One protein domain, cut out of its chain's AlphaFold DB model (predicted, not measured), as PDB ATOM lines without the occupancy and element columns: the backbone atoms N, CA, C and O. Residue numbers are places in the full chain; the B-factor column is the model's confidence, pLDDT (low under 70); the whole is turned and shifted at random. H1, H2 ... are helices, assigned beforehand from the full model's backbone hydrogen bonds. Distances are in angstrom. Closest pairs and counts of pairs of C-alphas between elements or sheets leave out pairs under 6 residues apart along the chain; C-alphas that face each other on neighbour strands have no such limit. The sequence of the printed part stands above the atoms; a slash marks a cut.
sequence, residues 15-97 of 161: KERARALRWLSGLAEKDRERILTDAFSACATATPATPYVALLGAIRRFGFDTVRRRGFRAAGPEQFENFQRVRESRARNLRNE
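Overview. This is residues 15 to 97 of the 161 residues of an uncharacterized protein of Desulfovibrio mexicanus (UniProt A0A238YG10). What would one see first? A small head of three steeply crossing helices, with H3 in the middle and H1 and H2 packed on it, continues through short H4 and a loop into an arm of H5 and H6. The arm makes the length, and residues 81 to 97 stick out at its end. What is it built of? The 83 printed residues hold six named helices, H1 to H6 in chain order, and no named strand: the class is all helix. The whole is loose, with a radius of gyration of the C-alphas of 15.3 A and spans of 52 by 24 by 24 A.

Arrangement. What does the first helix meet? H1, residues 15 to 24, is close to but not clearly touching H2, residues 29 to 45; their closest C-alphas, those of Leu 24 and Arg 32, are 6.6 A apart. H1 touches H3, residues 51 to 62, through residues 56 to 59 of H3 alone; the closest C-alphas, of Ala 20 and Ile 59, are 6.9 A apart, and the steep tilt of 69.6 degrees is only just short of about perpendicular. How do H2 and H3 stand? They touch, opposite ways at a steep tilt of 55 degrees, the closest C-alphas being those of Ala 39 and Leu 55, 4.7 A apart. What follows? H4, residues 64 to 67, meets H3 only through their link and is close to but not clearly touching H1, with the C-alphas of Ala 20 and Phe 64 closest at 6.6 A. H5, residues 77 to 82, is apart from H1, H2, H3 and H4, and meets H6, residues 84 to 95, only through their link. How are the backbones? Each O i to N i+4 pair is within hydrogen-bond range in H1, H2, H3 and H5, and 7 of 8 are in H6; H4 is too short for such a pair, and 0 of its 1 O i to N i+3 pair is within range.

Along the chain. Where does H1 begin? C-alpha 15 is at (88.926, 208.415, 132.305), and H1 is 14.4 A long. How long are the others? H2 measures 24.6 A, H3 16.3 A, H4 5.9 A, H5 9.1 A and H6 17.0 A from first to last C-alpha. Where does H6 end? C-alpha 95 is at (87.250, 215.203, 169.432).

Size, cuts and confidence. How large is it? The two C-alphas farthest apart, those of Thr 47 and Asn 96, are 53.3 A apart. Is it continuous? The printed part has no cut; no link is long, and the short link from H4 to H5 has 9 residues. Where is confidence low? The model's pLDDT is under 70 at residues 46 to 49, 65 to 83, 86 and 93 to 97.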
ATOM      1  N   LYS A  15      89.265 208.910 130.963       85.31
ATOM      2  CA  LYS A  15      88.926 208.415 132.305       85.31
ATOM      3  C   LYS A  15      88.408 209.530 133.219       85.31
ATOM      4  O   LYS A  15      87.499 209.280 134.003       85.31
ATOM      5  N   GLU A  16      88.968 210.737 133.148       82.00
ATOM      6  CA  GLU A  16      88.469 211.888 133.912       82.00
ATOM      7  C   GLU A  16      87.090 212.330 133.422       82.00
ATOM      8  O   GLU A  16      86.197 212.515 134.245       82.00
ATOM      9  N   ARG A  17      86.881 212.407 132.101       88.06
ATOM     10  CA  ARG A  17      85.580 212.779 131.522       88.06
ATOM     11  C   ARG A  17      84.469 211.794 131.896       88.06
ATOM     12  O   ARG A  17      83.416 212.210 132.364       88.06
ATOM     13  N   ALA A  18      84.720 210.488 131.795       88.81
ATOM     14  CA  ALA A  18      83.748 209.466 132.195       88.81
ATOM     15  C   ALA A  18      83.385 209.546 133.691       88.81
ATOM     16  O   ALA A  18      82.242 209.316 134.087       88.81
ATOM     17  N   ARG A  19      84.352 209.900 134.546       84.06
ATOM     18  CA  ARG A  19      84.103 210.107 135.980       84.06
ATOM     19  C   ARG A  19      83.306 211.375 136.256       84.06
ATOM     20  O   ARG A  19      82.479 211.342 137.159       84.06
ATOM     21  N   ALA A  20      83.554 212.451 135.513       86.38
ATOM     22  CA  ALA A  20      82.798 213.697 135.611       86.38
ATOM     23  C   ALA A  20      81.307 213.457 135.337       86.38
ATOM     24  O   ALA A  20      80.461 213.865 136.127       86.38
ATOM     25  N   LEU A  21      80.999 212.674 134.301       90.25
ATOM     26  CA  LEU A  21      79.626 212.275 133.980       90.25
ATOM     27  C   LEU A  21      79.004 211.369 135.052       90.25
ATOM     28  O   LEU A  21      77.866 211.584 135.455       90.25
ATOM     29  N   ARG A  22      79.760 210.392 135.573       87.88
ATOM     30  CA  ARG A  22      79.284 209.540 136.679       87.88
ATOM     31  C   ARG A  22      79.028 210.339 137.961       87.88
ATOM     32  O   ARG A  22      78.168 209.985 138.759       87.88
ATOM     33  N   TRP A  23      79.815 211.381 138.199       86.06
ATOM     34  CA  TRP A  23      79.596 212.270 139.331       86.06
ATOM     35  C   TRP A  23      78.329 213.103 139.136       86.06
ATOM     36  O   TRP A  23      77.503 213.125 140.042       86.06
ATOM     37  N   LEU A  24      78.127 213.675 137.944       87.19
ATOM     38  CA  LEU A  24      76.899 214.393 137.594       87.19
ATOM     39  C   LEU A  24      75.651 213.531 137.829       87.19
ATOM     40  O   LEU A  24      74.687 214.009 138.417       87.19
ATOM     41  N   SER A  25      75.673 212.250 137.440       85.75
ATOM     42  CA  SER A  25      74.530 211.347 137.646       85.75
ATOM     43  C   SER A  25      74.206 211.063 139.117       85.75
ATOM     44  O   SER A  25      73.118 210.584 139.408       85.75
ATOM     45  N   GLY A  26      75.142 211.320 140.037       80.81
ATOM     46  CA  GLY A  26      74.952 211.128 141.475       80.81
ATOM     47  C   GLY A  26      74.498 212.379 142.233       80.81
ATOM     48  O   GLY A  26      74.366 212.311 143.453       80.81
ATOM     49  N   LEU A  27      74.314 213.515 141.554       81.62
ATOM     50  CA  LEU A  27      73.863 214.765 142.171       81.62
ATOM     51  C   LEU A  27      72.336 214.817 142.308       81.62
ATOM     52  O   LEU A  27      71.603 214.159 141.565       81.62
ATOM     53  N   ALA A  28      71.857 215.648 143.237       82.00
ATOM     54  CA  ALA A  28      70.437 215.955 143.356       82.00
ATOM     55  C   ALA A  28      69.908 216.590 142.058       82.00
ATOM     56  O   ALA A  28      70.650 217.210 141.300       82.00
ATOM     57  N   GLU A  29      68.614 216.434 141.785       85.31
ATOM     58  CA  GLU A  29      67.981 216.944 140.560       85.31
ATOM     59  C   GLU A  29      68.186 218.449 140.362       85.31
ATOM     60  O   GLU A  29      68.705 218.846 139.325       85.31
ATOM     61  N   LYS A  30      67.948 219.254 141.405       82.88
ATOM     62  CA  LYS A  30      68.171 220.711 141.387       82.88
ATOM     63  C   LYS A  30      69.597 221.102 140.980       82.88
ATOM     64  O   LYS A  30      69.807 222.071 140.254       82.88
ATOM     65  N   ASP A  31      70.588 220.341 141.439       80.75
ATOM     66  CA  ASP A  31      71.996 220.594 141.118       80.75
ATOM     67  C   ASP A  31      72.321 220.190 139.675       80.75
ATOM     68  O   ASP A  31      73.064 220.887 138.983       80.75
ATOM     69  N   ARG A  32      71.737 219.083 139.195       88.19
ATOM     70  CA  ARG A  32      71.875 218.635 137.803       88.19
ATOM     71  C   ARG A  32      71.261 219.640 136.837       88.19
ATOM     72  O   ARG A  32      71.926 220.003 135.871       88.19
ATOM     73  N   GLU A  33      70.049 220.114 137.114       91.56
ATOM     74  CA  GLU A  33      69.375 221.153 136.327       91.56
ATOM     75  C   GLU A  33      70.255 222.393 136.204       91.56
ATOM     76  O   GLU A  33      70.560 222.822 135.094       91.56
ATOM     77  N   ARG A  34      70.776 222.897 137.329       88.69
ATOM     78  CA  ARG A  34      71.658 224.067 137.343       88.69
ATOM     79  C   ARG A  34      72.898 223.887 136.462       88.69
ATOM     80  O   ARG A  34      73.254 224.803 135.721       88.69
ATOM     81  N   ILE A  35      73.553 222.725 136.525       90.19
ATOM     82  CA  ILE A  35      74.727 222.420 135.688       90.19
ATOM     83  C   ILE A  35      74.345 222.361 134.205       90.19
ATOM     84  O   ILE A  35      75.091 222.855 133.361       90.19
ATOM     85  N   LEU A  36      73.201 221.758 133.877       92.12
ATOM     86  CA  LEU A  36      72.729 221.639 132.498       92.12
ATOM     87  C   LEU A  36      72.346 223.001 131.911       92.12
ATOM     88  O   LEU A  36      72.721 223.290 130.776       92.12
ATOM     89  N   THR A  37      71.677 223.861 132.679       91.88
ATOM     90  CA  THR A  37      71.353 225.233 132.266       91.88
ATOM     91  C   THR A  37      72.616 226.053 132.005       91.88
ATOM     92  O   THR A  37      72.699 226.740 130.990       91.88
ATOM     93  N   ASP A  38      73.627 225.940 132.872       88.62
ATOM     94  CA  ASP A  38      74.921 226.619 132.704       88.62
ATOM     95  C   ASP A  38      75.724 226.082 131.502       88.62
ATOM     96  O   ASP A  38      76.405 226.826 130.795       88.62
ATOM     97  N   ALA A  39      75.633 224.779 131.224       90.12
ATOM     98  CA  ALA A  39      76.223 224.190 130.026       90.12
ATOM     99  C   ALA A  39      75.537 224.699 128.749       90.12
ATOM    100  O   ALA A  39      76.207 225.024 127.767       90.12
ATOM    101  N   PHE A  40      74.206 224.787 128.766       89.81
ATOM    102  CA  PHE A  40      73.414 225.252 127.633       89.81
ATOM    103  C   PHE A  40      73.677 226.732 127.323       89.81
ATOM    104  O   PHE A  40      73.929 227.084 126.170       89.81
ATOM    105  N   SER A  41      73.713 227.589 128.349       86.75
ATOM    106  CA  SER A  41      74.034 229.014 128.190       86.75
ATOM    107  C   SER A  41      75.461 229.237 127.669       86.75
ATOM    108  O   SER A  41      75.695 230.105 126.825       86.75
ATOM    109  N   ALA A  42      76.418 228.411 128.101       82.12
ATOM    110  CA  ALA A  42      77.789 228.459 127.600       82.12
ATOM    111  C   ALA A  42      77.892 228.032 126.125       82.12
ATOM    112  O   ALA A  42      78.661 228.621 125.370       82.12
ATOM    113  N   CYS A  43      77.100 227.051 125.686       82.62
ATOM    114  CA  CYS A  43      77.019 226.688 124.269       82.62
ATOM    115  C   CYS A  43      76.405 227.787 123.405       82.62
ATOM    116  O   CYS A  43      76.852 227.987 122.280       82.62
ATOM    117  N   ALA A  44      75.401 228.496 123.922       79.62
ATOM    118  CA  ALA A  44      74.745 229.576 123.191       79.62
ATOM    119  C   ALA A  44      75.668 230.785 122.961       79.62
ATOM    120  O   ALA A  44      75.487 231.523 121.997       79.62
ATOM    121  N   THR A  45      76.655 230.991 123.837       76.81
ATOM    122  CA  THR A  45      77.536 232.168 123.809       76.81
ATOM    123  C   THR A  45      78.904 231.918 123.166       76.81
ATOM    124  O   THR A  45      79.533 232.877 122.726       76.81
ATOM    125  N   ALA A  46      79.380 230.668 123.079       65.81
ATOM    126  CA  ALA A  46      80.743 230.359 122.636       65.81
ATOM    127  C   ALA A  46      80.812 229.429 121.406       65.81
ATOM    128  O   ALA A  46      80.584 228.220 121.491       65.81
ATOM    129  N   THR A  47      81.262 229.962 120.266       62.91
ATOM    130  CA  THR A  47      81.721 229.184 119.099       62.91
ATOM    131  C   THR A  47      83.243 228.966 119.146       62.91
ATOM    132  O   THR A  47      83.959 229.958 119.281       62.91
ATOM    133  N   PRO A  48      83.788 227.733 118.989       54.97
ATOM    134  CA  PRO A  48      83.135 226.440 118.765       54.97
ATOM    135  C   PRO A  48      83.209 225.528 120.012       54.97
ATOM    136  O   PRO A  48      84.070 224.649 120.106       54.97
ATOM    137  N   ALA A  49      82.308 225.697 120.983       65.38
ATOM    138  CA  ALA A  49      82.176 224.750 122.091       65.38
ATOM    139  C   ALA A  49      81.086 223.715 121.770       65.38
ATOM    140  O   ALA A  49      79.898 224.029 121.736       65.38
ATOM    141  N   THR A  50      81.471 222.456 121.548       84.00
ATOM    142  CA  THR A  50      80.481 221.374 121.426       84.00
ATOM    143  C   THR A  50      79.685 221.236 122.737       84.00
ATOM    144  O   THR A  50      80.261 221.455 123.810       84.00
ATOM    145  N   PRO A  51      78.404 220.804 122.700       86.31
ATOM    146  CA  PRO A  51      77.582 220.588 123.904       86.31
ATOM    147  C   PRO A  51      78.279 219.758 124.976       86.31
ATOM    148  O   PRO A  51      78.211 220.034 126.172       86.31
ATOM    149  N   TYR A  52      79.038 218.766 124.524       87.88
ATOM    150  CA  TYR A  52      79.843 217.917 125.379       87.88
ATOM    151  C   TYR A  52      80.959 218.677 126.118       87.88
ATOM    152  O   TYR A  52      81.176 218.467 127.312       87.88
ATOM    153  N   VAL A  53      81.675 219.572 125.432       87.50
ATOM    154  CA  VAL A  53      82.749 220.377 126.029       87.50
ATOM    155  C   VAL A  53      82.179 221.384 127.025       87.50
ATOM    156  O   VAL A  53      82.726 221.503 128.124       87.50
ATOM    157  N   ALA A  54      81.070 222.042 126.680       88.06
ATOM    158  CA  ALA A  54      80.390 222.983 127.566       88.06
ATOM    159  C   ALA A  54      79.877 222.298 128.838       88.06
ATOM    160  O   ALA A  54      80.115 222.793 129.939       88.06
ATOM    161  N   LEU A  55      79.286 221.104 128.711       90.75
ATOM    162  CA  LEU A  55      78.847 220.303 129.853       90.75
ATOM    163  C   LEU A  55      80.002 219.958 130.794       90.75
ATOM    164  O   LEU A  55      79.899 220.132 132.006       90.75
ATOM    165  N   LEU A  56      81.128 219.494 130.254       89.50
ATOM    166  CA  LEU A  56      82.302 219.181 131.068       89.50
ATOM    167  C   LEU A  56      82.897 220.428 131.739       89.50
ATOM    168  O   LEU A  56      83.371 220.334 132.871       89.50
ATOM    169  N   GLY A  57      82.853 221.580 131.066       86.31
ATOM    170  CA  GLY A  57      83.224 222.871 131.641       86.31
ATOM    171  C   GLY A  57      82.311 223.273 132.802       86.31
ATOM    172  O   GLY A  57      82.806 223.592 133.881       86.31
ATOM    173  N   ALA A  58      80.991 223.171 132.626       88.25
ATOM    174  CA  ALA A  58      79.995 223.466 133.657       88.25
ATOM    175  C   ALA A  58      80.134 222.541 134.879       88.25
ATOM    176  O   ALA A  58      80.208 223.015 136.012       88.25
ATOM    177  N   ILE A  59      80.299 221.230 134.659       87.62
ATOM    178  CA  ILE A  59      80.586 220.238 135.714       87.62
ATOM    179  C   ILE A  59      81.823 220.644 136.530       87.62
ATOM    180  O   ILE A  59      81.853 220.528 137.760       87.62
ATOM    181  N   ARG A  60      82.863 221.132 135.850       81.94
ATOM    182  CA  ARG A  60      84.095 221.575 136.497       81.94
ATOM    183  C   ARG A  60      83.884 222.852 137.311       81.94
ATOM    184  O   ARG A  60      84.285 222.869 138.473       81.94
ATOM    185  N   ARG A  61      83.217 223.867 136.745       81.06
ATOM    186  CA  ARG A  61      82.866 225.124 137.438       81.06
ATOM    187  C   ARG A  61      82.022 224.871 138.687       81.06
ATOM    188  O   ARG A  61      82.274 225.478 139.723       81.06
ATOM    189  N   PHE A  62      81.093 223.919 138.618       83.25
ATOM    190  CA  PHE A  62      80.241 223.550 139.749       83.25
ATOM    191  C   PHE A  62      81.022 222.936 140.921       83.25
ATOM    192  O   PHE A  62      80.613 223.072 142.071       83.25
ATOM    193  N   GLY A  63      82.166 222.292 140.660       76.00
ATOM    194  CA  GLY A  63      83.046 221.787 141.718       76.00
ATOM    195  C   GLY A  63      83.452 220.321 141.594       76.00
ATOM    196  O   GLY A  63      83.860 219.722 142.587       76.00
ATOM    197  N   PHE A  64      83.403 219.715 140.406       77.12
ATOM    198  CA  PHE A  64      83.892 218.340 140.223       77.12
ATOM    199  C   PHE A  64      85.337 218.128 140.728       77.12
ATOM    200  O   PHE A  64      85.640 217.095 141.336       77.12
ATOM    201  N   ASP A  65      86.226 219.110 140.539       67.81
ATOM    202  CA  ASP A  65      87.623 219.024 140.990       67.81
ATOM    203  C   ASP A  65      87.769 219.072 142.528       67.81
ATOM    204  O   ASP A  65      88.746 218.543 143.070       67.81
ATOM    205  N   THR A  66      86.801 219.638 143.258       62.59
ATOM    206  CA  THR A  66      86.900 219.845 144.717       62.59
ATOM    207  C   THR A  66      86.551 218.584 145.516       62.59
ATOM    208  O   THR A  66      87.124 218.343 146.581       62.59
ATOM    209  N   VAL A  67      85.698 217.710 144.972       57.91
ATOM    210  CA  VAL A  67      85.221 216.484 145.642       57.91
ATOM    211  C   VAL A  67      86.278 215.364 145.654       57.91
ATOM    212  O   VAL A  67      86.263 214.494 146.527       57.91
ATOM    213  N   ARG A  68      87.241 215.360 144.719       53.34
ATOM    214  CA  ARG A  68      88.165 214.223 144.506       53.34
ATOM    215  C   ARG A  68      89.644 214.521 144.740       53.34
ATOM    216  O   ARG A  68      90.488 214.251 143.890       53.34
ATOM    217  N   ARG A  69      89.985 214.950 145.955       51.09
ATOM    218  CA  ARG A  69      91.374 214.967 146.472       51.09
ATOM    219  C   ARG A  69      92.375 215.859 145.710       51.09
ATOM    220  O   ARG A  69      93.512 215.949 146.162       51.09
ATOM    221  N   ARG A  70      91.984 216.613 144.667       49.19
ATOM    222  CA  ARG A  70      92.722 217.807 144.179       49.19
ATOM    223  C   ARG A  70      92.497 219.000 145.119       49.19
ATOM    224  O   ARG A  70      92.246 220.119 144.684       49.19
ATOM    225  N   GLY A  71      92.519 218.715 146.423       45.59
ATOM    226  CA  GLY A  71      92.028 219.592 147.474       45.59
ATOM    227  C   GLY A  71      92.587 221.000 147.353       45.59
ATOM    228  O   GLY A  71      93.766 221.171 147.055       45.59
ATOM    229  N   PHE A  72      91.716 221.978 147.602       45.47
ATOM    230  CA  PHE A  72      92.013 223.396 147.829       45.47
ATOM    231  C   PHE A  72      92.678 224.180 146.684       45.47
ATOM    232  O   PHE A  72      92.418 225.367 146.564       45.47
ATOM    233  N   ARG A  73      93.465 223.554 145.802       47.38
ATOM    234  CA  ARG A  73      94.210 224.225 144.722       47.38
ATOM    235  C   ARG A  73      93.342 224.659 143.538       47.38
ATOM    236  O   ARG A  73      93.805 225.438 142.719       47.38
ATOM    237  N   ALA A  74      92.126 224.128 143.426       50.31
ATOM    238  CA  ALA A  74      91.217 224.384 142.305       50.31
ATOM    239  C   ALA A  74      89.833 224.909 142.734       50.31
ATOM    240  O   ALA A  74      88.976 225.102 141.878       50.31
ATOM    241  N   ALA A  75      89.597 225.100 144.037       50.03
ATOM    242  CA  ALA A  75      88.332 225.629 144.546       50.03
ATOM    243  C   ALA A  75      88.392 227.162 144.578       50.03
ATOM    244  O   ALA A  75      89.353 227.718 145.108       50.03
ATOM    245  N   GLY A  76      87.378 227.835 144.034       55.88
ATOM    246  CA  GLY A  76      87.241 229.289 144.172       55.88
ATOM    247  C   GLY A  76      86.940 229.712 145.624       55.88
ATOM    248  O   GLY A  76      86.517 228.872 146.427       55.88
ATOM    249  N   PRO A  77      87.124 230.997 145.979       57.06
ATOM    250  CA  PRO A  77      86.926 231.501 147.344       57.06
ATOM    251  C   PRO A  77      85.514 231.233 147.902       57.06
ATOM    252  O   PRO A  77      85.386 230.806 149.045       57.06
ATOM    253  N   GLU A  78      84.460 231.333 147.090       56.94
ATOM    254  CA  GLU A  78      83.082 231.025 147.521       56.94
ATOM    255  C   GLU A  78      82.878 229.542 147.879       56.94
ATOM    256  O   GLU A  78      82.158 229.180 148.811       56.94
ATOM    257  N   GLN A  79      83.554 228.640 147.161       57.25
ATOM    258  CA  GLN A  79      83.502 227.210 147.457       57.25
ATOM    259  C   GLN A  79      84.242 226.900 148.764       57.25
ATOM    260  O   GLN A  79      83.838 226.004 149.503       57.25
ATOM    261  N   PHE A  80      85.296 227.654 149.088       58.34
ATOM    262  CA  PHE A  80      86.048 227.497 150.331       58.34
ATOM    263  C   PHE A  80      85.200 227.795 151.575       58.34
ATOM    264  O   PHE A  80      85.312 227.072 152.572       58.34
ATOM    265  N   GLU A  81      84.351 228.820 151.522       64.19
ATOM    266  CA  GLU A  81      83.451 229.170 152.624       64.19
ATOM    267  C   GLU A  81      82.358 228.121 152.827       64.19
ATOM    268  O   GLU A  81      82.149 227.657 153.950       64.19
ATOM    269  N   ASN A  82      81.761 227.624 151.740       63.47
ATOM    270  CA  ASN A  82      80.733 226.582 151.806       63.47
ATOM    271  C   ASN A  82      81.212 225.292 152.505       63.47
ATOM    272  O   ASN A  82      80.423 224.594 153.147       63.47
ATOM    273  N   PHE A  83      82.515 224.991 152.469       63.91
ATOM    274  CA  PHE A  83      83.091 223.836 153.165       63.91
ATOM    275  C   PHE A  83      83.598 224.126 154.589       63.91
ATOM    276  O   PHE A  83      84.062 223.191 155.250       63.91
ATOM    277  N   GLN A  84      83.489 225.356 155.117       72.06
ATOM    278  CA  GLN A  84      83.802 225.643 156.530       72.06
ATOM    279  C   GLN A  84      82.998 224.745 157.473       72.06
ATOM    280  O   GLN A  84      83.583 224.064 158.313       72.06
ATOM    281  N   ARG A  85      81.688 224.619 157.243       70.19
ATOM    282  CA  ARG A  85      80.798 223.791 158.073       70.19
ATOM    283  C   ARG A  85      81.198 222.315 158.079       70.19
ATOM    284  O   ARG A  85      81.174 221.663 159.121       70.19
ATOM    285  N   VAL A  86      81.627 221.783 156.931       69.75
ATOM    286  CA  VAL A  86      82.116 220.396 156.819       69.75
ATOM    287  C   VAL A  86      83.441 220.222 157.568       69.75
ATOM    288  O   VAL A  86      83.643 219.193 158.215       69.75
ATOM    289  N   ARG A  87      84.337 221.217 157.525       71.44
ATOM    290  CA  ARG A  87      85.602 221.201 158.281       71.44
ATOM    291  C   ARG A  87      85.360 221.236 159.780       71.44
ATOM    292  O   ARG A  87      85.913 220.408 160.492       71.44
ATOM    293  N   GLU A  88      84.509 222.140 160.243       78.31
ATOM    294  CA  GLU A  88      84.147 222.248 161.653       78.31
ATOM    295  C   GLU A  88      83.446 220.994 162.162       78.31
ATOM    296  O   GLU A  88      83.711 220.558 163.277       78.31
ATOM    297  N   SER A  89      82.565 220.398 161.356       70.69
ATOM    298  CA  SER A  89      81.915 219.128 161.684       70.69
ATOM    299  C   SER A  89      82.942 217.999 161.810       70.69
ATOM    300  O   SER A  89      82.967 217.305 162.821       70.69
ATOM    301  N   ARG A  90      83.873 217.863 160.854       71.75
ATOM    302  CA  ARG A  90      84.963 216.873 160.939       71.75
ATOM    303  C   ARG A  90      85.892 217.118 162.127       71.75
ATOM    304  O   ARG A  90      86.264 216.162 162.794       71.75
ATOM    305  N   ALA A  91      86.237 218.372 162.413       76.12
ATOM    306  CA  ALA A  91      87.077 218.738 163.550       76.12
ATOM    307  C   ALA A  91      86.383 218.460 164.895       76.12
ATOM    308  O   ALA A  91      87.011 217.942 165.816       76.12
ATOM    309  N   ARG A  92      85.077 218.746 164.997       73.88
ATOM    310  CA  ARG A  92      84.246 218.372 166.151       73.88
ATOM    311  C   ARG A  92      84.170 216.856 166.315       73.88
ATOM    312  O   ARG A  92      84.350 216.361 167.422       73.88
ATOM    313  N   ASN A  93      83.984 216.126 165.219       67.69
ATOM    314  CA  ASN A  93      83.929 214.665 165.244       67.69
ATOM    315  C   ASN A  93      85.262 214.045 165.660       67.69
ATOM    316  O   ASN A  93      85.237 213.068 166.394       67.69
ATOM    317  N   LEU A  94      86.399 214.651 165.299       67.88
ATOM    318  CA  LEU A  94      87.727 214.199 165.727       67.88
ATOM    319  C   LEU A  94      87.882 214.189 167.257       67.88
ATOM    320  O   LEU A  94      88.550 213.322 167.807       67.88
ATOM    321  N   ARG A  95      87.249 215.142 167.957       62.38
ATOM    322  CA  ARG A  95      87.250 215.203 169.432       62.38
ATOM    323  C   ARG A  95      86.350 214.145 170.070       62.38
ATOM    324  O   ARG A  95      86.603 213.736 171.195       62.38
ATOM    325  N   ASN A  96      85.330 213.704 169.338       61.28
ATOM    326  CA  ASN A  96      84.347 212.714 169.775       61.28
ATOM    327  C   ASN A  96      84.633 211.311 169.214       61.28
ATOM    328  O   ASN A  96      83.789 210.421 169.344       61.28
ATOM    329  N   GLU A  97      85.778 211.101 168.553       63.88
ATOM    330  CA  GLU A  97      86.151 209.788 168.042       63.88
ATOM    331  C   GLU A  97      86.270 208.821 169.221       63.88
ATOM    332  O   GLU A  97      87.132 208.958 170.092       63.88
TER     333      GLU A  97